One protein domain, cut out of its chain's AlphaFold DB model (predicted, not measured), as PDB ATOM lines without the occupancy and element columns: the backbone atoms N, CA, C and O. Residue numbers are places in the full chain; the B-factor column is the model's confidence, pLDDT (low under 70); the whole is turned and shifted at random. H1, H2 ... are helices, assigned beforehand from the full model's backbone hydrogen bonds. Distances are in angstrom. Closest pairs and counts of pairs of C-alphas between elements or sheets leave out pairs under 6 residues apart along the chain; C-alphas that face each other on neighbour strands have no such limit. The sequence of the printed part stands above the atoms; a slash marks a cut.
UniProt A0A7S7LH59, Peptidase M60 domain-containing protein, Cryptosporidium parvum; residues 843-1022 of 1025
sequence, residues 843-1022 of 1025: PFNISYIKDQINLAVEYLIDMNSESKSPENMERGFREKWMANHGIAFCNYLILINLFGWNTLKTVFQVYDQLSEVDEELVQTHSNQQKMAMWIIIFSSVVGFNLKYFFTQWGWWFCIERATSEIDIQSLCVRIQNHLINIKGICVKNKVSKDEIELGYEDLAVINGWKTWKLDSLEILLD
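This is residues 843 to 1022 of the 1025 residues of the protein "Peptidase M60 domain-containing protein" of Cryptosporidium parvum (UniProt A0A7S7LH59). Two groups of helices make up this domain: H1, H2, H3 and H12 cover one end, with H1 lying across it, and H4, H5, H6, H10 and H11 form the other group, with H6 nearest the middle. The short H7 sits between the groups, and residues 1008 to 1015 run back from H11 to put H12 on H1 and H3, while residues 980 to 999 loop round the outside by H10. The printed part has 180 residues, with twelve named helices, H1 to H12 in chain order, and no named strand; its class is all helix. It is compact, with a radius of gyration of the C-alphas of 16.5 A, and rounded, spanning 44 by 35 by 29 A.

The longest helix, H1, holds residues 847 to 865 and measures 27.6 A, from C-alpha 847 at (-93.372, 27.851, 50.168) to C-alpha 865 at (-66.849, 25.749, 42.809). H2 is residues 870 to 881, 15.3 A; H3, 885 to 899, 21.5 A; H4, 901 to 917, 25.0 A; H6, 927 to 942, 22.7 A; and H10, 968 to 979, 15.9 A. The shorter helices are H5, residues 919 to 923; H7, 947 to 952; H8, 956 to 960; H9, 962 to 965; H11, 1000 to 1007; and H12, 1016 to 1022, ending at C-alpha 1022, (-79.180, 30.780, 58.332).

The helix packing is mostly crossed: of the 8 pairs of helices that touch and have a tilt, leaving out H2 and H3, which touch only at the corner, 2 are at a shallow tilt. H1 touches H3 about perpendicular, at 86 degrees, through residues 886 to 890 of H3; the closest C-alphas, of Ala 856 and Ile 887, are 4.7 A apart. H1 and H2 form a helical hairpin at a shallow tilt of 10 degrees, closest at the C-alphas of Met 863 and Met 873, 7.0 A. H12 touches H1 at a steep tilt of 43 degrees, opposite ways, with C-alphas 857 and 1017 closest at 6.0 A. H6 touches H4 at a steep tilt of 60 degrees, opposite ways; C-alphas 907 and 938 are closest, 6.1 A. H6 touches H10 at 42 degrees, the same way, and H8, with C-alphas 928 and 958 closest at 5.0 A. H10 touches H11, with C-alphas 972 and 1000 closest at 6.6 A. H5 touches H4; H9 touches no helix. H3 and H7 are near each other; H1 and H6 are apart. Every O i to N i+4 pair is within hydrogen-bond range except in H3, 9 of 11, and H9 is too short for such a pair.

The C-alphas farthest apart, of Ser 847 and Asp 994, are 50.6 A apart. The printed part has no cut. The link from H10 to H11, 20 residues, is long. Residues 944 to 945 pair with residues 1010 to 1011, parallel. Mean pLDDT of the printed part is 85.0; residues 843, 866 to 868, 924 to 925 and 957 to 966 are under 70.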
ATOM      1  N   PRO A 843     -89.561  35.654  58.593       69.75
ATOM      2  CA  PRO A 843     -89.078  36.504  57.509       69.75
ATOM      3  C   PRO A 843     -89.497  35.987  56.138       69.75
ATOM      4  O   PRO A 843     -89.962  36.787  55.333       69.75
ATOM      5  N   PHE A 844     -89.441  34.672  55.911       84.75
ATOM      6  CA  PHE A 844     -89.622  34.072  54.587       84.75
ATOM      7  C   PHE A 844     -90.247  32.665  54.636       84.75
ATOM      8  O   PHE A 844     -89.922  31.790  53.834       84.75
ATOM      9  N   ASN A 845     -91.160  32.414  55.578       85.19
ATOM     10  CA  ASN A 845     -91.866  31.137  55.720       85.19
ATOM     11  C   ASN A 845     -93.005  30.990  54.687       85.19
ATOM     12  O   ASN A 845     -94.153  30.729  55.032       85.19
ATOM     13  N   ILE A 846     -92.673  31.176  53.410       88.62
ATOM     14  CA  ILE A 846     -93.569  31.090  52.253       88.62
ATOM     15  C   ILE A 846     -93.010  29.992  51.350       88.62
ATOM     16  O   ILE A 846     -91.823  30.031  51.032       88.62
ATOM     17  N   SER A 847     -93.839  29.025  50.935       87.06
ATOM     18  CA  SER A 847     -93.372  27.851  50.168       87.06
ATOM     19  C   SER A 847     -92.535  28.250  48.953       87.06
ATOM     20  O   SER A 847     -91.402  27.805  48.823       87.06
ATOM     21  N   TYR A 848     -93.051  29.178  48.140       87.88
ATOM     22  CA  TYR A 848     -92.350  29.694  46.964       87.88
ATOM     23  C   TYR A 848     -90.953  30.243  47.298       87.88
ATOM     24  O   TYR A 848     -89.993  29.921  46.604       87.88
ATOM     25  N   ILE A 849     -90.814  31.027  48.375       91.38
ATOM     26  CA  ILE A 849     -89.522  31.608  48.769       91.38
ATOM     27  C   ILE A 849     -88.545  30.541  49.252       91.38
ATOM     28  O   ILE A 849     -87.371  30.606  48.902       91.38
ATOM     29  N   LYS A 850     -89.007  29.544  50.015       90.81
ATOM     30  CA  LYS A 850     -88.145  28.435  50.445       90.81
ATOM     31  C   LYS A 850     -87.550  27.698  49.248       90.81
ATOM     32  O   LYS A 850     -86.355  27.413  49.248       90.81
ATOM     33  N   ASP A 851     -88.361  27.458  48.219       91.50
ATOM     34  CA  ASP A 851     -87.902  26.829  46.982       91.50
ATOM     35  C   ASP A 851     -86.857  27.701  46.266       91.50
ATOM     36  O   ASP A 851     -85.820  27.193  45.841       91.50
ATOM     37  N   GLN A 852     -87.067  29.023  46.203       93.62
ATOM     38  CA  GLN A 852     -86.090  29.940  45.598       93.62
ATOM     39  C   GLN A 852     -84.782  30.033  46.394       93.62
ATOM     40  O   GLN A 852     -83.712  30.096  45.792       93.62
ATOM     41  N   ILE A 853     -84.842  30.000  47.730       93.69
ATOM     42  CA  ILE A 853     -83.651  29.995  48.592       93.69
ATOM     43  C   ILE A 853     -82.822  28.733  48.349       93.69
ATOM     44  O   ILE A 853     -81.605  28.838  48.222       93.69
ATOM     45  N   ASN A 854     -83.457  27.564  48.206       93.00
ATOM     46  CA  ASN A 854     -82.751  26.322  47.875       93.00
ATOM     47  C   ASN A 854     -81.998  26.442  46.539       93.00
ATOM     48  O   ASN A 854     -80.808  26.140  46.472       93.00
ATOM     49  N   LEU A 855     -82.661  26.957  45.498       94.50
ATOM     50  CA  LEU A 855     -82.035  27.185  44.190       94.50
ATOM     51  C   LEU A 855     -80.897  28.214  44.258       94.50
ATOM     52  O   LEU A 855     -79.885  28.082  43.572       94.50
ATOM     53  N   ALA A 856     -81.042  29.244  45.090       94.88
ATOM     54  CA  ALA A 856     -80.010  30.250  45.296       94.88
ATOM     55  C   ALA A 856     -78.788  29.700  46.048       94.88
ATOM     56  O   ALA A 856     -77.657  30.053  45.715       94.88
ATOM     57  N   VAL A 857     -78.996  28.811  47.024       94.38
ATOM     58  CA  VAL A 857     -77.925  28.081  47.717       94.38
ATOM     59  C   VAL A 857     -77.137  27.222  46.725       94.38
ATOM     60  O   VAL A 857     -75.912  27.317  46.684       94.38
ATOM     61  N   GLU A 858     -77.823  26.449  45.876       92.81
ATOM     62  CA  GLU A 858     -77.186  25.664  44.808       92.81
ATOM     63  C   GLU A 858     -76.386  26.560  43.855       92.81
ATOM     64  O   GLU A 858     -75.215  26.296  43.579       92.81
ATOM     65  N   TYR A 859     -76.975  27.679  43.426       92.75
ATOM     66  CA  TYR A 859     -76.303  28.658  42.576       92.75
ATOM     67  C   TYR A 859     -75.019  29.212  43.208       92.75
ATOM     68  O   TYR A 859     -74.000  29.298  42.527       92.75
ATOM     69  N   LEU A 860     -75.035  29.573  44.494       91.50
ATOM     70  CA  LEU A 860     -73.849  30.098  45.178       91.50
ATOM     71  C   LEU A 860     -72.767  29.025  45.378       91.50
ATOM     72  O   LEU A 860     -71.582  29.338  45.291       91.50
ATOM     73  N   ILE A 861     -73.142  27.760  45.592       90.12
ATOM     74  CA  ILE A 861     -72.190  26.635  45.643       90.12
ATOM     75  C   ILE A 861     -71.520  26.437  44.278       90.12
ATOM     76  O   ILE A 861     -70.292  26.317  44.201       90.12
ATOM     77  N   ASP A 862     -72.294  26.459  43.193       85.81
ATOM     78  CA  ASP A 862     -71.777  26.382  41.824       85.81
ATOM     79  C   ASP A 862     -70.844  27.562  41.522       85.81
ATOM     80  O   ASP A 862     -69.713  27.380  41.066       85.81
ATOM     81  N   MET A 863     -71.279  28.778  41.863       81.75
ATOM     82  CA  MET A 863     -70.504  30.009  41.701       81.75
ATOM     83  C   MET A 863     -69.260  30.079  42.583       81.75
ATOM     84  O   MET A 863     -68.413  30.916  42.303       81.75
ATOM     85  N   ASN A 864     -69.135  29.240  43.613       79.75
ATOM     86  CA  ASN A 864     -67.927  29.110  44.431       79.75
ATOM     87  C   ASN A 864     -67.020  27.949  43.969       79.75
ATOM     88  O   ASN A 864     -65.834  27.923  44.308       79.75
ATOM     89  N   SER A 865     -67.552  26.978  43.213       73.88
ATOM     90  CA  SER A 865     -66.849  25.749  42.809       73.88
ATOM     91  C   SER A 865     -66.350  25.757  41.355       73.88
ATOM     92  O   SER A 865     -65.224  25.320  41.100       73.88
ATOM     93  N   GLU A 866     -67.123  26.296  40.404       59.31
ATOM     94  CA  GLU A 866     -66.793  26.367  38.962       59.31
ATOM     95  C   GLU A 866     -65.983  27.631  38.574       59.31
ATOM     96  O   GLU A 866     -65.499  27.791  37.447       59.31
ATOM     97  N   SER A 867     -65.805  28.547  39.522       58.81
ATOM     98  CA  SER A 867     -65.467  29.955  39.317       58.81
ATOM     99  C   SER A 867     -63.973  30.285  39.420       58.81
ATOM    100  O   SER A 867     -63.529  30.993  40.328       58.81
ATOM    101  N   LYS A 868     -63.159  29.795  38.478       60.56
ATOM    102  CA  LYS A 868     -61.757  30.257  38.353       60.56
ATOM    103  C   LYS A 868     -61.462  31.093  37.107       60.56
ATOM    104  O   LYS A 868     -60.390  31.689  37.058       60.56
ATOM    105  N   SER A 869     -62.378  31.183  36.136       71.69
ATOM    106  CA  SER A 869     -62.236  32.073  34.974       71.69
ATOM    107  C   SER A 869     -63.376  33.105  34.888       71.69
ATOM    108  O   SER A 869     -64.532  32.761  35.157       71.69
ATOM    109  N   PRO A 870     -63.078  34.353  34.471       72.75
ATOM    110  CA  PRO A 870     -64.077  35.395  34.203       72.75
ATOM    111  C   PRO A 870     -65.214  34.949  33.264       72.75
ATOM    112  O   PRO A 870     -66.383  35.235  33.507       72.75
ATOM    113  N   GLU A 871     -64.894  34.180  32.223       75.12
ATOM    114  CA  GLU A 871     -65.867  33.693  31.231       75.12
ATOM    115  C   GLU A 871     -66.929  32.768  31.845       75.12
ATOM    116  O   GLU A 871     -68.118  32.910  31.556       75.12
ATOM    117  N   ASN A 872     -66.526  31.860  32.742       75.88
ATOM    118  CA  ASN A 872     -67.454  30.948  33.412       75.88
ATOM    119  C   ASN A 872     -68.378  31.692  34.382       75.88
ATOM    120  O   ASN A 872     -69.561  31.369  34.468       75.88
ATOM    121  N   MET A 873     -67.867  32.714  35.076       75.12
ATOM    122  CA  MET A 873     -68.688  33.546  35.957       75.12
ATOM    123  C   MET A 873     -69.698  34.392  35.170       75.12
ATOM    124  O   MET A 873     -70.853  34.492  35.578       75.12
ATOM    125  N   GLU A 874     -69.299  34.985  34.036       79.19
ATOM    126  CA  GLU A 874     -70.230  35.722  33.162       79.19
ATOM    127  C   GLU A 874     -71.317  34.791  32.606       79.19
ATOM    128  O   GLU A 874     -72.495  35.155  32.574       79.19
ATOM    129  N   ARG A 875     -70.942  33.567  32.223       81.12
ATOM    130  CA  ARG A 875     -71.884  32.545  31.771       81.12
ATOM    131  C   ARG A 875     -72.863  32.139  32.871       81.12
ATOM    132  O   ARG A 875     -74.064  32.158  32.629       81.12
ATOM    133  N   GLY A 876     -72.380  31.829  34.076       82.75
ATOM    134  CA  GLY A 876     -73.230  31.486  35.221       82.75
ATOM    135  C   GLY A 876     -74.192  32.616  35.596       82.75
ATOM    136  O   GLY A 876     -75.371  32.376  35.850       82.75
ATOM    137  N   PHE A 877     -73.731  33.867  35.547       86.12
ATOM    138  CA  PHE A 877     -74.595  35.031  35.727       86.12
ATOM    139  C   PHE A 877     -75.696  35.110  34.653       86.12
ATOM    140  O   PHE A 877     -76.870  35.239  34.989       86.12
ATOM    141  N   ARG A 878     -75.355  34.993  33.364       84.19
ATOM    142  CA  ARG A 878     -76.337  35.110  32.271       84.19
ATOM    143  C   ARG A 878     -77.299  33.921  32.182       84.19
ATOM    144  O   ARG A 878     -78.490  34.123  31.986       84.19
ATOM    145  N   GLU A 879     -76.791  32.697  32.295       86.94
ATOM    146  CA  GLU A 879     -77.557  31.464  32.060       86.94
ATOM    147  C   GLU A 879     -78.295  30.959  33.305       86.94
ATOM    148  O   GLU A 879     -79.269  30.226  33.155       86.94
ATOM    149  N   LYS A 880     -77.861  31.329  34.520       87.44
ATOM    150  CA  LYS A 880     -78.517  30.915  35.774       87.44
ATOM    151  C   LYS A 880     -79.157  32.098  36.502       87.44
ATOM    152  O   LYS A 880     -80.367  32.096  36.693       87.44
ATOM    153  N   TRP A 881     -78.380  33.123  36.867       90.94
ATOM    154  CA  TRP A 881     -78.891  34.245  37.675       90.94
ATOM    155  C   TRP A 881     -79.920  35.096  36.919       90.94
ATOM    156  O   TRP A 881     -81.030  35.280  37.401       90.94
ATOM    157  N   MET A 882     -79.597  35.571  35.711       86.88
ATOM    158  CA  MET A 882     -80.521  36.388  34.906       86.88
ATOM    159  C   MET A 882     -81.706  35.585  34.354       86.88
ATOM    160  O   MET A 882     -82.748  36.165  34.066       86.88
ATOM    161  N   ALA A 883     -81.537  34.274  34.168       86.62
ATOM    162  CA  ALA A 883     -82.572  33.401  33.623       86.62
ATOM    163  C   ALA A 883     -83.585  32.933  34.682       86.62
ATOM    164  O   ALA A 883     -84.674  32.492  34.325       86.62
ATOM    165  N   ASN A 884     -83.242  33.016  35.973       91.12
ATOM    166  CA  ASN A 884     -84.106  32.604  37.074       91.12
ATOM    167  C   ASN A 884     -84.343  33.770  38.043       91.12
ATOM    168  O   ASN A 884     -83.517  34.092  38.900       91.12
ATOM    169  N   HIS A 885     -85.527  34.368  37.935       92.56
ATOM    170  CA  HIS A 885     -85.921  35.520  38.740       92.56
ATOM    171  C   HIS A 885     -85.967  35.236  40.251       92.56
ATOM    172  O   HIS A 885     -85.738  36.140  41.053       92.56
ATOM    173  N   GLY A 886     -86.227  33.994  40.665       92.50
ATOM    174  CA  GLY A 886     -86.244  33.610  42.075       92.50
ATOM    175  C   GLY A 886     -84.848  33.569  42.698       92.50
ATOM    176  O   GLY A 886     -84.646  34.119  43.783       92.50
ATOM    177  N   ILE A 887     -83.862  33.017  41.979       93.81
ATOM    178  CA  ILE A 887     -82.443  33.079  42.375       93.81
ATOM    179  C   ILE A 887     -82.005  34.539  42.476       93.81
ATOM    180  O   ILE A 887     -81.442  34.955  43.491       93.81
ATOM    181  N   ALA A 888     -82.307  35.333  41.447       94.44
ATOM    182  CA  ALA A 888     -81.975  36.749  41.433       94.44
ATOM    183  C   ALA A 888     -82.633  37.524  42.579       94.44
ATOM    184  O   ALA A 888     -82.018  38.438  43.112       94.44
ATOM    185  N   PHE A 889     -83.839  37.149  43.005       96.12
ATOM    186  CA  PHE A 889     -84.532  37.806  44.110       96.12
ATOM    187  C   PHE A 889     -83.873  37.558  45.478       96.12
ATOM    188  O   PHE A 889     -83.936  38.415  46.363       96.12
ATOM    189  N   CYS A 890     -83.188  36.426  45.660       95.44
ATOM    190  CA  CYS A 890     -82.604  36.045  46.948       95.44
ATOM    191  C   CYS A 890     -81.500  36.997  47.438       95.44
ATOM    192  O   CYS A 890     -81.344  37.170  48.649       95.44
ATOM    193  N   ASN A 891     -80.783  37.692  46.547       93.81
ATOM    194  CA  ASN A 891     -79.818  38.707  46.984       93.81
ATOM    195  C   ASN A 891     -80.521  39.909  47.661       93.81
ATOM    196  O   ASN A 891     -80.021  40.441  48.650       93.81
ATOM    197  N   TYR A 892     -81.719  40.288  47.210       95.19
ATOM    198  CA  TYR A 892     -82.528  41.319  47.856       95.19
ATOM    199  C   TYR A 892     -83.065  40.838  49.201       95.19
ATOM    200  O   TYR A 892     -83.082  41.623  50.146       95.19
ATOM    201  N   LEU A 893     -83.445  39.559  49.324       94.94
ATOM    202  CA  LEU A 893     -83.879  38.980  50.601       94.94
ATOM    203  C   LEU A 893     -82.792  39.094  51.675       94.94
ATOM    204  O   LEU A 893     -83.094  39.488  52.800       94.94
ATOM    205  N   ILE A 894     -81.528  38.841  51.317       95.38
ATOM    206  CA  ILE A 894     -80.380  39.046  52.216       95.38
ATOM    207  C   ILE A 894     -80.290  40.510  52.659       95.38
ATOM    208  O   ILE A 894     -80.196  40.796  53.854       95.38
ATOM    209  N   LEU A 895     -80.343  41.447  51.707       95.62
ATOM    210  CA  LEU A 895     -80.264  42.877  52.010       95.62
ATOM    211  C   LEU A 895     -81.427  43.336  52.902       95.62
ATOM    212  O   LEU A 895     -81.210  44.099  53.841       95.62
ATOM    213  N   ILE A 896     -82.642  42.841  52.655       94.31
ATOM    214  CA  ILE A 896     -83.832  43.111  53.471       94.31
ATOM    215  C   ILE A 896     -83.661  42.542  54.879       94.31
ATOM    216  O   ILE A 896     -83.944  43.243  55.849       94.31
ATOM    217  N   ASN A 897     -83.188  41.301  55.007       91.94
ATOM    218  CA  ASN A 897     -83.009  40.642  56.299       91.94
ATOM    219  C   ASN A 897     -81.991  41.381  57.182       91.94
ATOM    220  O   ASN A 897     -82.191  41.516  58.386       91.94
ATOM    221  N   LEU A 898     -80.916  41.899  56.579       93.19
ATOM    222  CA  LEU A 898     -79.822  42.545  57.308       93.19
ATOM    223  C   LEU A 898     -80.040  44.041  57.558       93.19
ATOM    224  O   LEU A 898     -79.689  44.542  58.625       93.19
ATOM    225  N   PHE A 899     -80.602  44.766  56.587       94.06
ATOM    226  CA  PHE A 899     -80.725  46.227  56.641       94.06
ATOM    227  C   PHE A 899     -82.166  46.725  56.800       94.06
ATOM    228  O   PHE A 899     -82.387  47.919  57.022       94.06
ATOM    229  N   GLY A 900     -83.154  45.836  56.706       94.12
ATOM    230  CA  GLY A 900     -84.569  46.152  56.856       94.12
ATOM    231  C   GLY A 900     -85.174  46.939  55.688       94.12
ATOM    232  O   GLY A 900     -84.499  47.573  54.878       94.12
ATOM    233  N   TRP A 901     -86.504  46.955  55.636       95.00
ATOM    234  CA  TRP A 901     -87.272  47.585  54.558       95.00
ATOM    235  C   TRP A 901     -87.115  49.106  54.447       95.00
ATOM    236  O   TRP A 901     -87.236  49.649  53.351       95.00
ATOM    237  N   ASN A 902     -86.823  49.805  55.548       94.25
ATOM    238  CA  ASN A 902     -86.602  51.257  55.513       94.25
ATOM    239  C   ASN A 902     -85.409  51.629  54.625       94.25
ATOM    240  O   ASN A 902     -85.431  52.681  53.997       94.25
ATOM    241  N   THR A 903     -84.411  50.750  54.522       94.81
ATOM    242  CA  THR A 903     -83.266  50.939  53.626       94.81
ATOM    243  C   THR A 903     -83.710  51.008  52.168       94.81
ATOM    244  O   THR A 903     -83.328  51.938  51.464       94.81
ATOM    245  N   LEU A 904     -84.576  50.089  51.722       95.25
ATOM    246  CA  LEU A 904     -85.119  50.105  50.359       95.25
ATOM    247  C   LEU A 904     -85.952  51.359  50.081       95.25
ATOM    248  O   LEU A 904     -85.786  51.970  49.030       95.25
ATOM    249  N   LYS A 905     -86.787  51.792  51.037       94.69
ATOM    250  CA  LYS A 905     -87.544  53.048  50.901       94.69
ATOM    251  C   LYS A 905     -86.616  54.241  50.682       94.69
ATOM    252  O   LYS A 905     -86.856  55.042  49.785       94.69
ATOM    253  N   THR A 906     -85.537  54.333  51.462       93.19
ATOM    254  CA  THR A 906     -84.529  55.387  51.300       93.19
ATOM    255  C   THR A 906     -83.833  55.290  49.944       93.19
ATOM    256  O   THR A 906     -83.660  56.308  49.284       93.19
ATOM    257  N   VAL A 907     -83.475  54.085  49.482       94.50
ATOM    258  CA  VAL A 907     -82.892  53.883  48.142       94.50
ATOM    259  C   VAL A 907     -83.832  54.398  47.052       94.50
ATOM    260  O   VAL A 907     -83.398  55.159  46.191       94.50
ATOM    261  N   PHE A 908     -85.122  54.059  47.097       93.50
ATOM    262  CA  PHE A 908     -86.084  54.545  46.108       93.50
ATOM    263  C   PHE A 908     -86.273  56.066  46.158       93.50
ATOM    264  O   PHE A 908     -86.295  56.707  45.112       93.50
ATOM    265  N   GLN A 909     -86.315  56.656  47.357       90.50
ATOM    266  CA  GLN A 909     -86.356  58.113  47.528       90.50
ATOM    267  C   GLN A 909     -85.124  58.805  46.937       90.50
ATOM    268  O   GLN A 909     -85.240  59.888  46.369       90.50
ATOM    269  N   VAL A 910     -83.948  58.182  47.042       91.12
ATOM    270  CA  VAL A 910     -82.729  58.689  46.408       91.12
ATOM    271  C   VAL A 910     -82.860  58.687  44.891       91.12
ATOM    272  O   VAL A 910     -82.508  59.680  44.263       91.12
ATOM    273  N   TYR A 911     -83.393  57.619  44.294       91.00
ATOM    274  CA  TYR A 911     -83.646  57.584  42.853       91.00
ATOM    275  C   TYR A 911     -84.627  58.674  42.404       91.00
ATOM    276  O   TYR A 911     -84.355  59.337  41.404       91.00
ATOM    277  N   ASP A 912     -85.721  58.899  43.140       87.94
ATOM    278  CA  ASP A 912     -86.660  59.987  42.829       87.94
ATOM    279  C   ASP A 912     -85.967  61.355  42.913       87.94
ATOM    280  O   ASP A 912     -86.052  62.142  41.974       87.94
ATOM    281  N   GLN A 913     -85.210  61.618  43.983       87.00
ATOM    282  CA  GLN A 913     -84.484  62.882  44.133       87.00
ATOM    283  C   GLN A 913     -83.468  63.077  43.009       87.00
ATOM    284  O   GLN A 913     -83.435  64.141  42.401       87.00
ATOM    285  N   LEU A 914     -82.686  62.049  42.666       86.94
ATOM    286  CA  LEU A 914     -81.755  62.111  41.540       86.94
ATOM    287  C   LEU A 914     -82.478  62.391  40.219       86.94
ATOM    288  O   LEU A 914     -81.978  63.187  39.435       86.94
ATOM    289  N   SER A 915     -83.661  61.809  39.997       85.75
ATOM    290  CA  SER A 915     -84.457  62.078  38.795       85.75
ATOM    291  C   SER A 915     -84.926  63.533  38.690       85.75
ATOM    292  O   SER A 915     -85.041  64.054  37.585       85.75
ATOM    293  N   GLU A 916     -85.146  64.208  39.821       83.88
ATOM    294  CA  GLU A 916     -85.542  65.619  39.858       83.88
ATOM    295  C   GLU A 916     -84.367  66.573  39.604       83.88
ATOM    296  O   GLU A 916     -84.560  67.632  39.005       83.88
ATOM    297  N   VAL A 917     -83.155  66.226  40.060       83.25
ATOM    298  CA  VAL A 917     -81.979  67.114  39.942       83.25
ATOM    299  C   VAL A 917     -81.131  66.829  38.698       83.25
ATOM    300  O   VAL A 917     -80.469  67.734  38.189       83.25
ATOM    301  N   ASP A 918     -81.113  65.584  38.227       81.88
ATOM    302  CA  ASP A 918     -80.270  65.099  37.131       81.88
ATOM    303  C   ASP A 918     -80.960  63.920  36.422       81.88
ATOM    304  O   ASP A 918     -80.583  62.757  36.551       81.88
ATOM    305  N   GLU A 919     -82.030  64.225  35.687       80.00
ATOM    306  CA  GLU A 919     -82.864  63.237  34.989       80.00
ATOM    307  C   GLU A 919     -82.051  62.360  34.011       80.00
ATOM    308  O   GLU A 919     -82.271  61.150  33.919       80.00
ATOM    309  N   GLU A 920     -81.044  62.934  33.341       79.56
ATOM    310  CA  GLU A 920     -80.127  62.216  32.442       79.56
ATOM    311  C   GLU A 920     -79.353  61.113  33.188       79.56
ATOM    312  O   GLU A 920     -79.189  60.004  32.673       79.56
ATOM    313  N   LEU A 921     -78.954  61.367  34.442       79.06
ATOM    314  CA  LEU A 921     -78.254  60.394  35.285       79.06
ATOM    315  C   LEU A 921     -79.070  59.112  35.519       79.06
ATOM    316  O   LEU A 921     -78.490  58.043  35.663       79.06
ATOM    317  N   VAL A 922     -80.402  59.184  35.552       75.94
ATOM    318  CA  VAL A 922     -81.265  58.012  35.795       75.94
ATOM    319  C   VAL A 922     -81.924  57.462  34.523       75.94
ATOM    320  O   VAL A 922     -82.328  56.298  34.513       75.94
ATOM    321  N   GLN A 923     -82.012  58.248  33.442       70.56
ATOM    322  CA  GLN A 923     -82.692  57.855  32.198       70.56
ATOM    323  C   GLN A 923     -81.807  57.147  31.164       70.56
ATOM    324  O   GLN A 923     -82.285  56.225  30.501       70.56
ATOM    325  N   THR A 924     -80.546  57.546  30.984       57.78
ATOM    326  CA  THR A 924     -79.751  57.124  29.812       57.78
ATOM    327  C   THR A 924     -78.589  56.224  30.179       57.78
ATOM    328  O   THR A 924     -77.456  56.688  30.210       57.78
ATOM    329  N   HIS A 925     -78.827  54.933  30.421       65.50
ATOM    330  CA  HIS A 925     -77.736  54.049  30.832       65.50
ATOM    331  C   HIS A 925     -77.898  52.601  30.349       65.50
ATOM    332  O   HIS A 925     -78.992  52.032  30.371       65.50
ATOM    333  N   SER A 926     -76.779  52.000  29.931       76.31
ATOM    334  CA  SER A 926     -76.655  50.559  29.697       76.31
ATOM    335  C   SER A 926     -77.006  49.780  30.973       76.31
ATOM    336  O   SER A 926     -76.959  50.320  32.083       76.31
ATOM    337  N   ASN A 927     -77.342  48.490  30.859       80.62
ATOM    338  CA  ASN A 927     -77.666  47.671  32.041       80.62
ATOM    339  C   ASN A 927     -76.558  47.709  33.105       80.62
ATOM    340  O   ASN A 927     -76.849  47.753  34.296       80.62
ATOM    341  N   GLN A 928     -75.295  47.748  32.681       81.31
ATOM    342  CA  GLN A 928     -74.129  47.784  33.561       81.31
ATOM    343  C   GLN A 928     -74.088  49.061  34.405       81.31
ATOM    344  O   GLN A 928     -73.776  49.006  35.590       81.31
ATOM    345  N   GLN A 929     -74.443  50.202  33.817       80.00
ATOM    346  CA  GLN A 929     -74.513  51.473  34.533       80.00
ATOM    347  C   GLN A 929     -75.653  51.470  35.558       80.00
ATOM    348  O   GLN A 929     -75.427  51.874  36.695       80.00
ATOM    349  N   LYS A 930     -76.833  50.924  35.223       85.31
ATOM    350  CA  LYS A 930     -77.932  50.761  36.196       85.31
ATOM    351  C   LYS A 930     -77.530  49.881  37.383       85.31
ATOM    352  O   LYS A 930     -77.798  50.239  38.529       85.31
ATOM    353  N   MET A 931     -76.834  48.772  37.121       87.75
ATOM    354  CA  MET A 931     -76.286  47.901  38.168       87.75
ATOM    355  C   MET A 931     -75.262  48.646  39.038       87.75
ATOM    356  O   MET A 931     -75.365  48.616  40.261       87.75
ATOM    357  N   ALA A 932     -74.313  49.373  38.437       85.62
ATOM    358  CA  ALA A 932     -73.319  50.151  39.178       85.62
ATOM    359  C   ALA A 932     -73.964  51.246  40.047       85.62
ATOM    360  O   ALA A 932     -73.607  51.396  41.217       85.62
ATOM    361  N   MET A 933     -74.955  51.967  39.511       88.25
ATOM    362  CA  MET A 933     -75.739  52.955  40.259       88.25
ATOM    363  C   MET A 933     -76.437  52.325  41.461       88.25
ATOM    364  O   MET A 933     -76.349  52.875  42.557       88.25
ATOM    365  N   TRP A 934     -77.073  51.164  41.273       91.94
ATOM    366  CA  TRP A 934     -77.728  50.435  42.356       91.94
ATOM    367  C   TRP A 934     -76.744  50.135  43.489       91.94
ATOM    368  O   TRP A 934     -77.019  50.451  44.646       91.94
ATOM    369  N   ILE A 935     -75.554  49.619  43.161       91.62
ATOM    370  CA  ILE A 935     -74.514  49.324  44.156       91.62
ATOM    371  C   ILE A 935     -74.068  50.600  44.881       91.62
ATOM    372  O   ILE A 935     -74.002  50.596  46.111       91.62
ATOM    373  N   ILE A 936     -73.772  51.687  44.156       89.75
ATOM    374  CA  ILE A 936     -73.313  52.962  44.737       89.75
ATOM    375  C   ILE A 936     -74.371  53.541  45.677       89.75
ATOM    376  O   ILE A 936     -74.061  53.854  46.829       89.75
ATOM    377  N   ILE A 937     -75.613  53.664  45.211       92.56
ATOM    378  CA  ILE A 937     -76.709  54.256  45.980       92.56
ATOM    379  C   ILE A 937     -76.980  53.411  47.221       92.56
ATOM    380  O   ILE A 937     -76.977  53.944  48.331       92.56
ATOM    381  N   PHE A 938     -77.130  52.094  47.070       95.00
ATOM    382  CA  PHE A 938     -77.415  51.217  48.203       95.00
ATOM    383  C   PHE A 938     -76.280  51.260  49.236       95.00
ATOM    384  O   PHE A 938     -76.545  51.440  50.423       95.00
ATOM    385  N   SER A 939     -75.017  51.202  48.791       94.44
ATOM    386  CA  SER A 939     -73.829  51.324  49.658       94.44
ATOM    387  C   SER A 939     -73.800  52.651  50.420       94.44
ATOM    388  O   SER A 939     -73.503  52.676  51.615       94.44
ATOM    389  N   SER A 940     -74.172  53.744  49.747       92.69
ATOM    390  CA  SER A 940     -74.271  55.078  50.345       92.69
ATOM    391  C   SER A 940     -75.359  55.141  51.414       92.69
ATOM    392  O   SER A 940     -75.171  55.799  52.435       92.69
ATOM    393  N   VAL A 941     -76.482  54.446  51.219       94.44
ATOM    394  CA  VAL A 941     -77.573  54.396  52.202       94.44
ATOM    395  C   VAL A 941     -77.176  53.579  53.433       94.44
ATOM    396  O   VAL A 941     -77.411  54.028  54.553       94.44
ATOM    397  N   VAL A 942     -76.540  52.413  53.262       94.88
ATOM    398  CA  VAL A 942     -76.204  51.531  54.401       94.88
ATOM    399  C   VAL A 942     -74.860  51.837  55.069       94.88
ATOM    400  O   VAL A 942     -74.604  51.361  56.175       94.88
ATOM    401  N   GLY A 943     -73.981  52.604  54.422       93.31
ATOM    402  CA  GLY A 943     -72.634  52.892  54.924       93.31
ATOM    403  C   GLY A 943     -71.685  51.685  54.889       93.31
ATOM    404  O   GLY A 943     -70.709  51.636  55.645       93.31
ATOM    405  N   PHE A 944     -71.967  50.711  54.023       94.25
ATOM    406  CA  PHE A 944     -71.124  49.548  53.747       94.25
ATOM    407  C   PHE A 944     -70.766  49.511  52.269       94.25
ATOM    408  O   PHE A 944     -71.602  49.769  51.411       94.25
ATOM    409  N   ASN A 945     -69.530  49.125  51.981       92.62
ATOM    410  CA  ASN A 945     -69.087  48.803  50.636       92.62
ATOM    411  C   ASN A 945     -69.710  47.451  50.229       92.62
ATOM    412  O   ASN A 945     -69.228  46.401  50.657       92.62
ATOM    413  N   LEU A 946     -70.789  47.482  49.436       93.50
ATOM    414  CA  LEU A 946     -71.516  46.296  48.960       93.50
ATOM    415  C   LEU A 946     -70.953  45.690  47.669       93.50
ATOM    416  O   LEU A 946     -71.502  44.707  47.178       93.50
ATOM    417  N   LYS A 947     -69.855  46.212  47.112       88.75
ATOM    418  CA  LYS A 947     -69.246  45.631  45.905       88.75
ATOM    419  C   LYS A 947     -68.939  44.146  46.082       88.75
ATOM    420  O   LYS A 947     -69.327  43.346  45.238       88.75
ATOM    421  N   TYR A 948     -68.306  43.766  47.195       88.12
ATOM    422  CA  TYR A 948     -67.969  42.360  47.443       88.12
ATOM    423  C   TYR A 948     -69.214  41.470  47.580       88.12
ATOM    424  O   TYR A 948     -69.198  40.340  47.105       88.12
ATOM    425  N   PHE A 949     -70.306  41.990  48.150       93.12
ATOM    426  CA  PHE A 949     -71.587  41.279  48.211       93.12
ATOM    427  C   PHE A 949     -72.108  40.950  46.807       93.12
ATOM    428  O   PHE A 949     -72.329  39.786  46.491       93.12
ATOM    429  N   PHE A 950     -72.239  41.948  45.928       91.44
ATOM    430  CA  PHE A 950     -72.759  41.726  44.573       91.44
ATOM    431  C   PHE A 950     -71.809  40.893  43.693       91.44
ATOM    432  O   PHE A 950     -72.272  40.158  42.818       91.44
ATOM    433  N   THR A 951     -70.497  40.920  43.951       87.31
ATOM    434  CA  THR A 951     -69.526  40.030  43.293       87.31
ATOM    435  C   THR A 951     -69.826  38.549  43.534       87.31
ATOM    436  O   THR A 951     -69.704  37.766  42.592       87.31
ATOM    437  N   GLN A 952     -70.273  38.160  44.737       88.81
ATOM    438  CA  GLN A 952     -70.661  36.769  45.039       88.81
ATOM    439  C   GLN A 952     -71.822  36.287  44.150       88.81
ATOM    440  O   GLN A 952     -71.915  35.112  43.822       88.81
ATOM    441  N   TRP A 953     -72.663  37.217  43.689       90.50
ATOM    442  CA  TRP A 953     -73.797  36.971  42.793       90.50
ATOM    443  C   TRP A 953     -73.461  37.156  41.305       90.50
ATOM    444  O   TRP A 953     -74.352  37.286  40.470       90.50
ATOM    445  N   GLY A 954     -72.174  37.219  40.954       86.19
ATOM    446  CA  GLY A 954     -71.728  37.300  39.563       86.19
ATOM    447  C   GLY A 954     -71.720  38.707  38.953       86.19
ATOM    448  O   GLY A 954     -71.393  38.841  37.777       86.19
ATOM    449  N   TRP A 955     -71.990  39.771  39.720       86.19
ATOM    450  CA  TRP A 955     -71.994  41.153  39.206       86.19
ATOM    451  C   TRP A 955     -70.582  41.750  39.015       86.19
ATOM    452  O   TRP A 955     -70.443  42.934  38.727       86.19
ATOM    453  N   TRP A 956     -69.504  40.978  39.156       73.88
ATOM    454  CA  TRP A 956     -68.120  41.481  39.117       73.88
ATOM    455  C   TRP A 956     -67.779  42.261  37.825       73.88
ATOM    456  O   TRP A 956     -67.136  43.313  37.879       73.88
ATOM    457  N   PHE A 957     -68.290  41.825  36.665       67.94
ATOM    458  CA  PHE A 957     -68.015  42.457  35.368       67.94
ATOM    459  C   PHE A 957     -68.646  43.850  35.228       67.94
ATOM    460  O   PHE A 957     -68.140  44.658  34.451       67.94
ATOM    461  N   CYS A 958     -69.723  44.168  35.964       66.62
ATOM    462  CA  CYS A 958     -70.332  45.504  35.910       66.62
ATOM    463  C   CYS A 958     -69.458  46.572  36.578       66.62
ATOM    464  O   CYS A 958     -69.652  47.754  36.327       66.62
ATOM    465  N   ILE A 959     -68.474  46.154  37.378       62.00
ATOM    466  CA  ILE A 959     -67.496  47.036  38.016       62.00
ATOM    467  C   ILE A 959     -66.158  46.970  37.265       62.00
ATOM    468  O   ILE A 959     -65.519  48.002  37.093       62.00
ATOM    469  N   GLU A 960     -65.756  45.802  36.746       61.62
ATOM    470  CA  GLU A 960     -64.497  45.641  35.995       61.62
ATOM    471  C   GLU A 960     -64.568  46.126  34.535       61.62
ATOM    472  O   GLU A 960     -63.779  46.989  34.162       61.62
ATOM    473  N   ARG A 961     -65.529  45.686  33.700       52.62
ATOM    474  CA  ARG A 961     -65.684  46.228  32.320       52.62
ATOM    475  C   ARG A 961     -66.066  47.697  32.317       52.62
ATOM    476  O   ARG A 961     -65.756  48.433  31.382       52.62
ATOM    477  N   ALA A 962     -66.737  48.136  33.374       49.84
ATOM    478  CA  ALA A 962     -67.060  49.531  33.513       49.84
ATOM    479  C   ALA A 962     -65.785  50.384  33.648       49.84
ATOM    480  O   ALA A 962     -65.796  51.486  33.147       49.84
ATOM    481  N   THR A 963     -64.651  49.881  34.153       51.16
ATOM    482  CA  THR A 963     -63.381  50.642  34.106       51.16
ATOM    483  C   THR A 963     -62.776  50.785  32.700       51.16
ATOM    484  O   THR A 963     -61.930  51.654  32.500       51.16
ATOM    485  N   SER A 964     -63.214  49.987  31.714       47.78
ATOM    486  CA  SER A 964     -62.724  50.037  30.325       47.78
ATOM    487  C   SER A 964     -63.692  50.679  29.318       47.78
ATOM    488  O   SER A 964     -63.235  51.155  28.283       47.78
ATOM    489  N   GLU A 965     -65.004  50.706  29.591       46.09
ATOM    490  CA  GLU A 965     -66.043  51.199  28.656       46.09
ATOM    491  C   GLU A 965     -66.985  52.271  29.249       46.09
ATOM    492  O   GLU A 965     -67.707  52.932  28.506       46.09
ATOM    493  N   ILE A 966     -66.997  52.468  30.574       59.81
ATOM    494  CA  ILE A 966     -67.904  53.381  31.291       59.81
ATOM    495  C   ILE A 966     -67.060  54.381  32.099       59.81
ATOM    496  O   ILE A 966     -66.094  54.023  32.758       59.81
ATOM    497  N   ASP A 967     -67.413  55.664  32.126       73.19
ATOM    498  CA  ASP A 967     -66.731  56.601  33.033       73.19
ATOM    499  C   ASP A 967     -67.271  56.429  34.471       73.19
ATOM    500  O   ASP A 967     -68.037  57.260  34.961       73.19
ATOM    501  N   ILE A 968     -66.930  55.313  35.145       75.62
ATOM    502  CA  ILE A 968     -67.343  55.036  36.541       75.62
ATOM    503  C   ILE A 968     -66.927  56.187  37.451       75.62
ATOM    504  O   ILE A 968     -67.673  56.541  38.357       75.62
ATOM    505  N   GLN A 969     -65.749  56.770  37.225       80.81
ATOM    506  CA  GLN A 969     -65.271  57.903  38.012       80.81
ATOM    507  C   GLN A 969     -66.265  59.065  37.911       80.81
ATOM    508  O   GLN A 969     -66.720  59.570  38.934       80.81
ATOM    509  N   SER A 970     -66.683  59.430  36.693       82.81
ATOM    510  CA  SER A 970     -67.722  60.444  36.476       82.81
ATOM    511  C   SER A 970     -69.051  60.068  37.129       82.81
ATOM    512  O   SER A 970     -69.667  60.911  37.781       82.81
ATOM    513  N   LEU A 971     -69.471  58.802  37.035       83.69
ATOM    514  CA  LEU A 971     -70.696  58.325  37.675       83.69
ATOM    515  C   LEU A 971     -70.630  58.458  39.208       83.69
ATOM    516  O   LEU A 971     -71.537  59.025  39.814       83.69
ATOM    517  N   CYS A 972     -69.540  58.003  39.833       85.94
ATOM    518  CA  CYS A 972     -69.295  58.134  41.270       85.94
ATOM    519  C   CYS A 972     -69.276  59.601  41.708       85.94
ATOM    520  O   CYS A 972     -69.930  59.947  42.690       85.94
ATOM    521  N   VAL A 973     -68.574  60.469  40.971       87.62
ATOM    522  CA  VAL A 973     -68.495  61.910  41.254       87.62
ATOM    523  C   VAL A 973     -69.877  62.559  41.173       87.62
ATOM    524  O   VAL A 973     -70.272  63.272  42.098       87.62
ATOM    525  N   ARG A 974     -70.631  62.307  40.093       87.50
ATOM    526  CA  ARG A 974     -71.983  62.857  39.902       87.50
ATOM    527  C   ARG A 974     -72.919  62.403  41.015       87.50
ATOM    528  O   ARG A 974     -73.530  63.249  41.660       87.50
ATOM    529  N   ILE A 975     -72.978  61.097  41.290       87.81
ATOM    530  CA  ILE A 975     -73.841  60.548  42.342       87.81
ATOM    531  C   ILE A 975     -73.450  61.129  43.704       87.81
ATOM    532  O   ILE A 975     -74.296  61.729  44.357       87.81
ATOM    533  N   GLN A 976     -72.181  61.043  44.117       88.69
ATOM    534  CA  GLN A 976     -71.704  61.574  45.404       88.69
ATOM    535  C   GLN A 976     -72.097  63.042  45.611       88.69
ATOM    536  O   GLN A 976     -72.591  63.417  46.677       88.69
ATOM    537  N   ASN A 977     -71.877  63.878  44.593       88.44
ATOM    538  CA  ASN A 977     -72.118  65.316  44.680       88.44
ATOM    539  C   ASN A 977     -73.608  65.673  44.774       88.44
ATOM    540  O   ASN A 977     -73.932  66.731  45.322       88.44
ATOM    541  N   HIS A 978     -74.496  64.794  44.305       88.25
ATOM    542  CA  HIS A 978     -75.935  64.907  44.534       88.25
ATOM    543  C   HIS A 978     -76.334  64.352  45.908       88.25
ATOM    544  O   HIS A 978     -77.022  65.035  46.669       88.25
ATOM    545  N   LEU A 979     -75.839  63.162  46.272       87.31
ATOM    546  CA  LEU A 979     -76.197  62.468  47.516       87.31
ATOM    547  C   LEU A 979     -75.788  63.219  48.785       87.31
ATOM    548  O   LEU A 979     -76.469  63.087  49.799       87.31
ATOM    549  N   ILE A 980     -74.717  64.021  48.755       86.69
ATOM    550  CA  ILE A 980     -74.257  64.772  49.939       86.69
ATOM    551  C   ILE A 980     -75.326  65.701  50.526       86.69
ATOM    552  O   ILE A 980     -75.317  65.987  51.721       86.69
ATOM    553  N   ASN A 981     -76.258  66.167  49.695       81.69
ATOM    554  CA  ASN A 981     -77.319  67.069  50.133       81.69
ATOM    555  C   ASN A 981     -78.541  66.317  50.684       81.69
ATOM    556  O   ASN A 981     -79.470  66.948  51.190       81.69
ATOM    557  N   ILE A 982     -78.548  64.984  50.610       83.19
ATOM    558  CA  ILE A 982     -79.656  64.150  51.061       83.19
ATOM    559  C   ILE A 982     -79.408  63.723  52.506       83.19
ATOM    560  O   ILE A 982     -78.439  63.043  52.853       83.19
ATOM    561  N   LYS A 983     -80.318  64.133  53.386       78.75
ATOM    562  CA  LYS A 983     -80.211  63.865  54.819       78.75
ATOM    563  C   LYS A 983     -80.354  62.367  55.103       78.75
ATOM    564  O   LYS A 983     -81.320  61.747  54.677       78.75
ATOM    565  N   GLY A 984     -79.440  61.816  55.904       75.94
ATOM    566  CA  GLY A 984     -79.497  60.418  56.351       75.94
ATOM    567  C   GLY A 984     -78.714  59.425  55.486       75.94
ATOM    568  O   GLY A 984     -78.740  58.238  55.790       75.94
ATOM    569  N   ILE A 985     -77.995  59.895  54.463       87.12
ATOM    570  CA  ILE A 985     -77.074  59.076  53.664       87.12
ATOM    571  C   ILE A 985     -75.658  59.144  54.252       87.12
ATOM    572  O   ILE A 985     -75.229  60.176  54.770       87.12
ATOM    573  N   CYS A 986     -74.910  58.044  54.161       87.25
ATOM    574  CA  CYS A 986     -73.523  57.932  54.605       87.25
ATOM    575  C   CYS A 986     -72.540  58.500  53.565       87.25
ATOM    576  O   CYS A 986     -71.659  57.793  53.074       87.25
ATOM    577  N   VAL A 987     -72.692  59.784  53.239       86.62
ATOM    578  CA  VAL A 987     -71.820  60.546  52.334       86.62
ATOM    579  C   VAL A 987     -71.196  61.713  53.100       86.62
ATOM    580  O   VAL A 987     -71.893  62.425  53.820       86.62
ATOM    581  N   LYS A 988     -69.872  61.886  52.994       83.31
ATOM    582  CA  LYS A 988     -69.118  62.830  53.838       83.31
ATOM    583  C   LYS A 988     -68.817  64.162  53.163       83.31
ATOM    584  O   LYS A 988     -69.088  65.198  53.755       83.31
ATOM    585  N   ASN A 989     -68.240  64.136  51.962       83.44
ATOM    586  CA  ASN A 989     -67.700  65.322  51.290       83.44
ATOM    587  C   ASN A 989     -67.979  65.294  49.786       83.44
ATOM    588  O   ASN A 989     -68.120  64.220  49.197       83.44
ATOM    589  N   LYS A 990     -68.043  66.485  49.172       86.94
ATOM    590  CA  LYS A 990     -67.988  66.606  47.712       86.94
ATOM    591  C   LYS A 990     -66.638  66.100  47.231       86.94
ATOM    592  O   LYS A 990     -65.649  66.222  47.949       86.94
ATOM    593  N   VAL A 991     -66.635  65.560  46.024       88.62
ATOM    594  CA  VAL A 991     -65.458  64.947  45.408       88.62
ATOM    595  C   VAL A 991     -65.316  65.448  43.979       88.62
ATOM    596  O   VAL A 991     -66.306  65.708  43.285       88.62
ATOM    597  N   SER A 992     -64.075  65.596  43.549       88.69
ATOM    598  CA  SER A 992     -63.683  65.856  42.171       88.69
ATOM    599  C   SER A 992     -63.244  64.564  41.481       88.69
ATOM    600  O   SER A 992     -63.018  63.540  42.127       88.69
ATOM    601  N   LYS A 993     -63.122  64.600  40.151       83.50
ATOM    602  CA  LYS A 993     -62.661  63.440  39.377       83.50
ATOM    603  C   LYS A 993     -61.226  63.035  39.740       83.50
ATOM    604  O   LYS A 993     -60.931  61.849  39.749       83.50
ATOM    605  N   ASP A 994     -60.388  63.997  40.123       85.56
ATOM    606  CA  ASP A 994     -58.997  63.755  40.529       85.56
ATOM    607  C   ASP A 994     -58.885  63.056  41.898       85.56
ATOM    608  O   ASP A 994     -57.849  62.488  42.219       85.56
ATOM    609  N   GLU A 995     -59.946  63.076  42.716       82.25
ATOM    610  CA  GLU A 995     -59.989  62.395  44.021       82.25
ATOM    611  C   GLU A 995     -60.509  60.949  43.932       82.25
ATOM    612  O   GLU A 995     -60.497  60.233  44.933       82.25
ATOM    613  N   ILE A 996     -60.990  60.523  42.758       82.81
ATOM    614  CA  ILE A 996     -61.595  59.208  42.515       82.81
ATOM    615  C   ILE A 996     -60.858  58.530  41.347       82.81
ATOM    616  O   ILE A 996     -61.333  58.508  40.213       82.81
ATOM    617  N   GLU A 997     -59.679  57.972  41.619       76.31
ATOM    618  CA  GLU A 997     -58.817  57.297  40.636       76.31
ATOM    619  C   GLU A 997     -59.265  55.851  40.330       76.31
ATOM    620  O   GLU A 997     -59.334  55.436  39.174       76.31
ATOM    621  N   LEU A 998     -59.624  55.077  41.351       72.62
ATOM    622  CA  LEU A 998     -60.089  53.685  41.308       72.62
ATOM    623  C   LEU A 998     -61.624  53.563  41.299       72.62
ATOM    624  O   LEU A 998     -62.171  52.454  41.337       72.62
ATOM    625  N   GLY A 999     -62.350  54.684  41.251       81.62
ATOM    626  CA  GLY A 999     -63.807  54.694  41.147       81.62
ATOM    627  C   GLY A 999     -64.490  54.366  42.474       81.62
ATOM    628  O   GLY A 999     -64.446  55.115  43.446       81.62
ATOM    629  N   TYR A1000     -65.187  53.236  42.507       82.06
ATOM    630  CA  TYR A1000     -66.029  52.851  43.638       82.06
ATOM    631  C   TYR A1000     -65.246  52.645  44.957       82.06
ATOM    632  O   TYR A1000     -65.767  52.947  46.030       82.06
ATOM    633  N   GLU A1001     -63.999  52.160  44.903       85.44
ATOM    634  CA  GLU A1001     -63.206  51.906  46.122       85.44
ATOM    635  C   GLU A1001     -62.792  53.198  46.832       85.44
ATOM    636  O   GLU A1001     -62.877  53.279  48.059       85.44
ATOM    637  N   ASP A1002     -62.423  54.235  46.079       85.06
ATOM    638  CA  ASP A1002     -62.074  55.531  46.668       85.06
ATOM    639  C   ASP A1002     -63.281  56.150  47.352       85.06
ATOM    640  O   ASP A1002     -63.168  56.691  48.449       85.06
ATOM    641  N   LEU A1003     -64.467  55.990  46.758       87.31
ATOM    642  CA  LEU A1003     -65.716  56.456  47.347       87.31
ATOM    643  C   LEU A1003     -65.973  55.811  48.716       87.31
ATOM    644  O   LEU A1003     -66.352  56.501  49.667       87.31
ATOM    645  N   ALA A1004     -65.716  54.506  48.840       88.50
ATOM    646  CA  ALA A1004     -65.822  53.792  50.106       88.50
ATOM    647  C   ALA A1004     -64.828  54.322  51.151       88.50
ATOM    648  O   ALA A1004     -65.206  54.517  52.308       88.50
ATOM    649  N   VAL A1005     -63.582  54.608  50.758       90.06
ATOM    650  CA  VAL A1005     -62.553  55.169  51.651       90.06
ATOM    651  C   VAL A1005     -62.912  56.592  52.085       90.06
ATOM    652  O   VAL A1005     -62.944  56.873  53.286       90.06
ATOM    653  N   ILE A1006     -63.254  57.466  51.136       88.81
ATOM    654  CA  ILE A1006     -63.629  58.871  51.364       88.81
ATOM    655  C   ILE A1006     -64.811  58.953  52.329       88.81
ATOM    656  O   ILE A1006     -64.776  59.696  53.312       88.81
ATOM    657  N   ASN A1007     -65.850  58.151  52.093       90.62
ATOM    658  CA  ASN A1007     -67.037  58.127  52.941       90.62
ATOM    659  C   ASN A1007     -66.853  57.284  54.215       90.62
ATOM    660  O   ASN A1007     -67.673  57.353  55.130       90.62
ATOM    661  N   GLY A1008     -65.744  56.553  54.356       90.56
ATOM    662  CA  GLY A1008     -65.481  55.630  55.463       90.56
ATOM    663  C   GLY A1008     -66.531  54.527  55.585       90.56
ATOM    664  O   GLY A1008     -66.948  54.204  56.700       90.56
ATOM    665  N   TRP A1009     -66.985  53.995  54.452       93.00
ATOM    666  CA  TRP A1009     -67.872  52.841  54.414       93.00
ATOM    667  C   TRP A1009     -67.166  51.615  54.985       93.00
ATOM    668  O   TRP A1009     -65.996  51.349  54.705       93.00
ATOM    669  N   LYS A1010     -67.887  50.839  55.793       91.88
ATOM    670  CA  LYS A1010     -67.362  49.583  56.334       91.88
ATOM    671  C   LYS A1010     -67.241  48.547  55.217       91.88
ATOM    672  O   LYS A1010     -68.117  48.438  54.364       91.88
ATOM    673  N   THR A1011     -66.183  47.747  55.243       88.19
ATOM    674  CA  THR A1011     -66.026  46.625  54.308       88.19
ATOM    675  C   THR A1011     -67.079  45.551  54.581       88.19
ATOM    676  O   THR A1011     -67.265  45.157  55.737       88.19
ATOM    677  N   TRP A1012     -67.738  45.054  53.533       89.75
ATOM    678  CA  TRP A1012     -68.598  43.875  53.626       89.75
ATOM    679  C   TRP A1012     -67.771  42.620  53.929       89.75
ATOM    680  O   TRP A1012     -66.747  42.383  53.290       89.75
ATOM    681  N   LYS A1013     -68.199  41.829  54.918       87.00
ATOM    682  CA  LYS A1013     -67.478  40.627  55.386       87.00
ATOM    683  C   LYS A1013     -68.345  39.371  55.483       87.00
ATOM    684  O   LYS A1013     -67.835  38.346  55.913       87.00
ATOM    685  N   LEU A1014     -69.631  39.464  55.154       90.81
ATOM    686  CA  LEU A1014     -70.556  38.343  55.292       90.81
ATOM    687  C   LEU A1014     -70.607  37.524  54.001       90.81
ATOM    688  O   LEU A1014     -70.566  38.077  52.895       90.81
ATOM    689  N   ASP A1015     -70.705  36.212  54.154       91.88
ATOM    690  CA  ASP A1015     -70.872  35.284  53.046       91.88
ATOM    691  C   ASP A1015     -72.368  35.073  52.750       91.88
ATOM    692  O   ASP A1015     -73.169  34.832  53.654       91.88
ATOM    693  N   SER A1016     -72.768  35.225  51.485       94.19
ATOM    694  CA  SER A1016     -74.178  35.138  51.084       94.19
ATOM    695  C   SER A1016     -74.736  33.727  51.251       94.19
ATOM    696  O   SER A1016     -75.922  33.587  51.542       94.19
ATOM    697  N   LEU A1017     -73.903  32.695  51.076       93.31
ATOM    698  CA  LEU A1017     -74.312  31.303  51.234       93.31
ATOM    699  C   LEU A1017     -74.571  31.002  52.713       93.31
ATOM    700  O   LEU A1017     -75.619  30.447  53.030       93.31
ATOM    701  N   GLU A1018     -73.688  31.440  53.617       92.38
ATOM    702  CA  GLU A1018     -73.918  31.331  55.067       92.38
ATOM    703  C   GLU A1018     -75.225  32.022  55.490       92.38
ATOM    704  O   GLU A1018     -76.045  31.418  56.176       92.38
ATOM    705  N   ILE A1019     -75.476  33.248  55.014       92.62
ATOM    706  CA  ILE A1019     -76.703  33.981  55.361       92.62
ATOM    707  C   ILE A1019     -77.962  33.265  54.851       92.62
ATOM    708  O   ILE A1019     -78.970  33.234  55.555       92.62
ATOM    709  N   LEU A1020     -77.950  32.711  53.633       91.88
ATOM    710  CA  LEU A1020     -79.116  31.984  53.114       91.88
ATOM    711  C   LEU A1020     -79.375  30.684  53.877       91.88
ATOM    712  O   LEU A1020     -80.537  30.368  54.128       91.88
ATOM    713  N   LEU A1021     -78.324  29.968  54.281       89.56
ATOM    714  CA  LEU A1021     -78.450  28.776  55.124       89.56
ATOM    715  C   LEU A1021     -79.017  29.125  56.508       89.56
ATOM    716  O   LEU A1021     -79.873  28.398  57.011       89.56
ATOM    717  N   ASP A1022     -78.614  30.262  57.080       87.62
ATOM    718  CA  ASP A1022     -79.180  30.780  58.332       87.62
ATOM    719  C   ASP A1022     -80.655  31.179  58.181       87.62
ATOM    720  O   ASP A1022     -81.438  30.993  59.105       87.62
TER     721      ASP A1022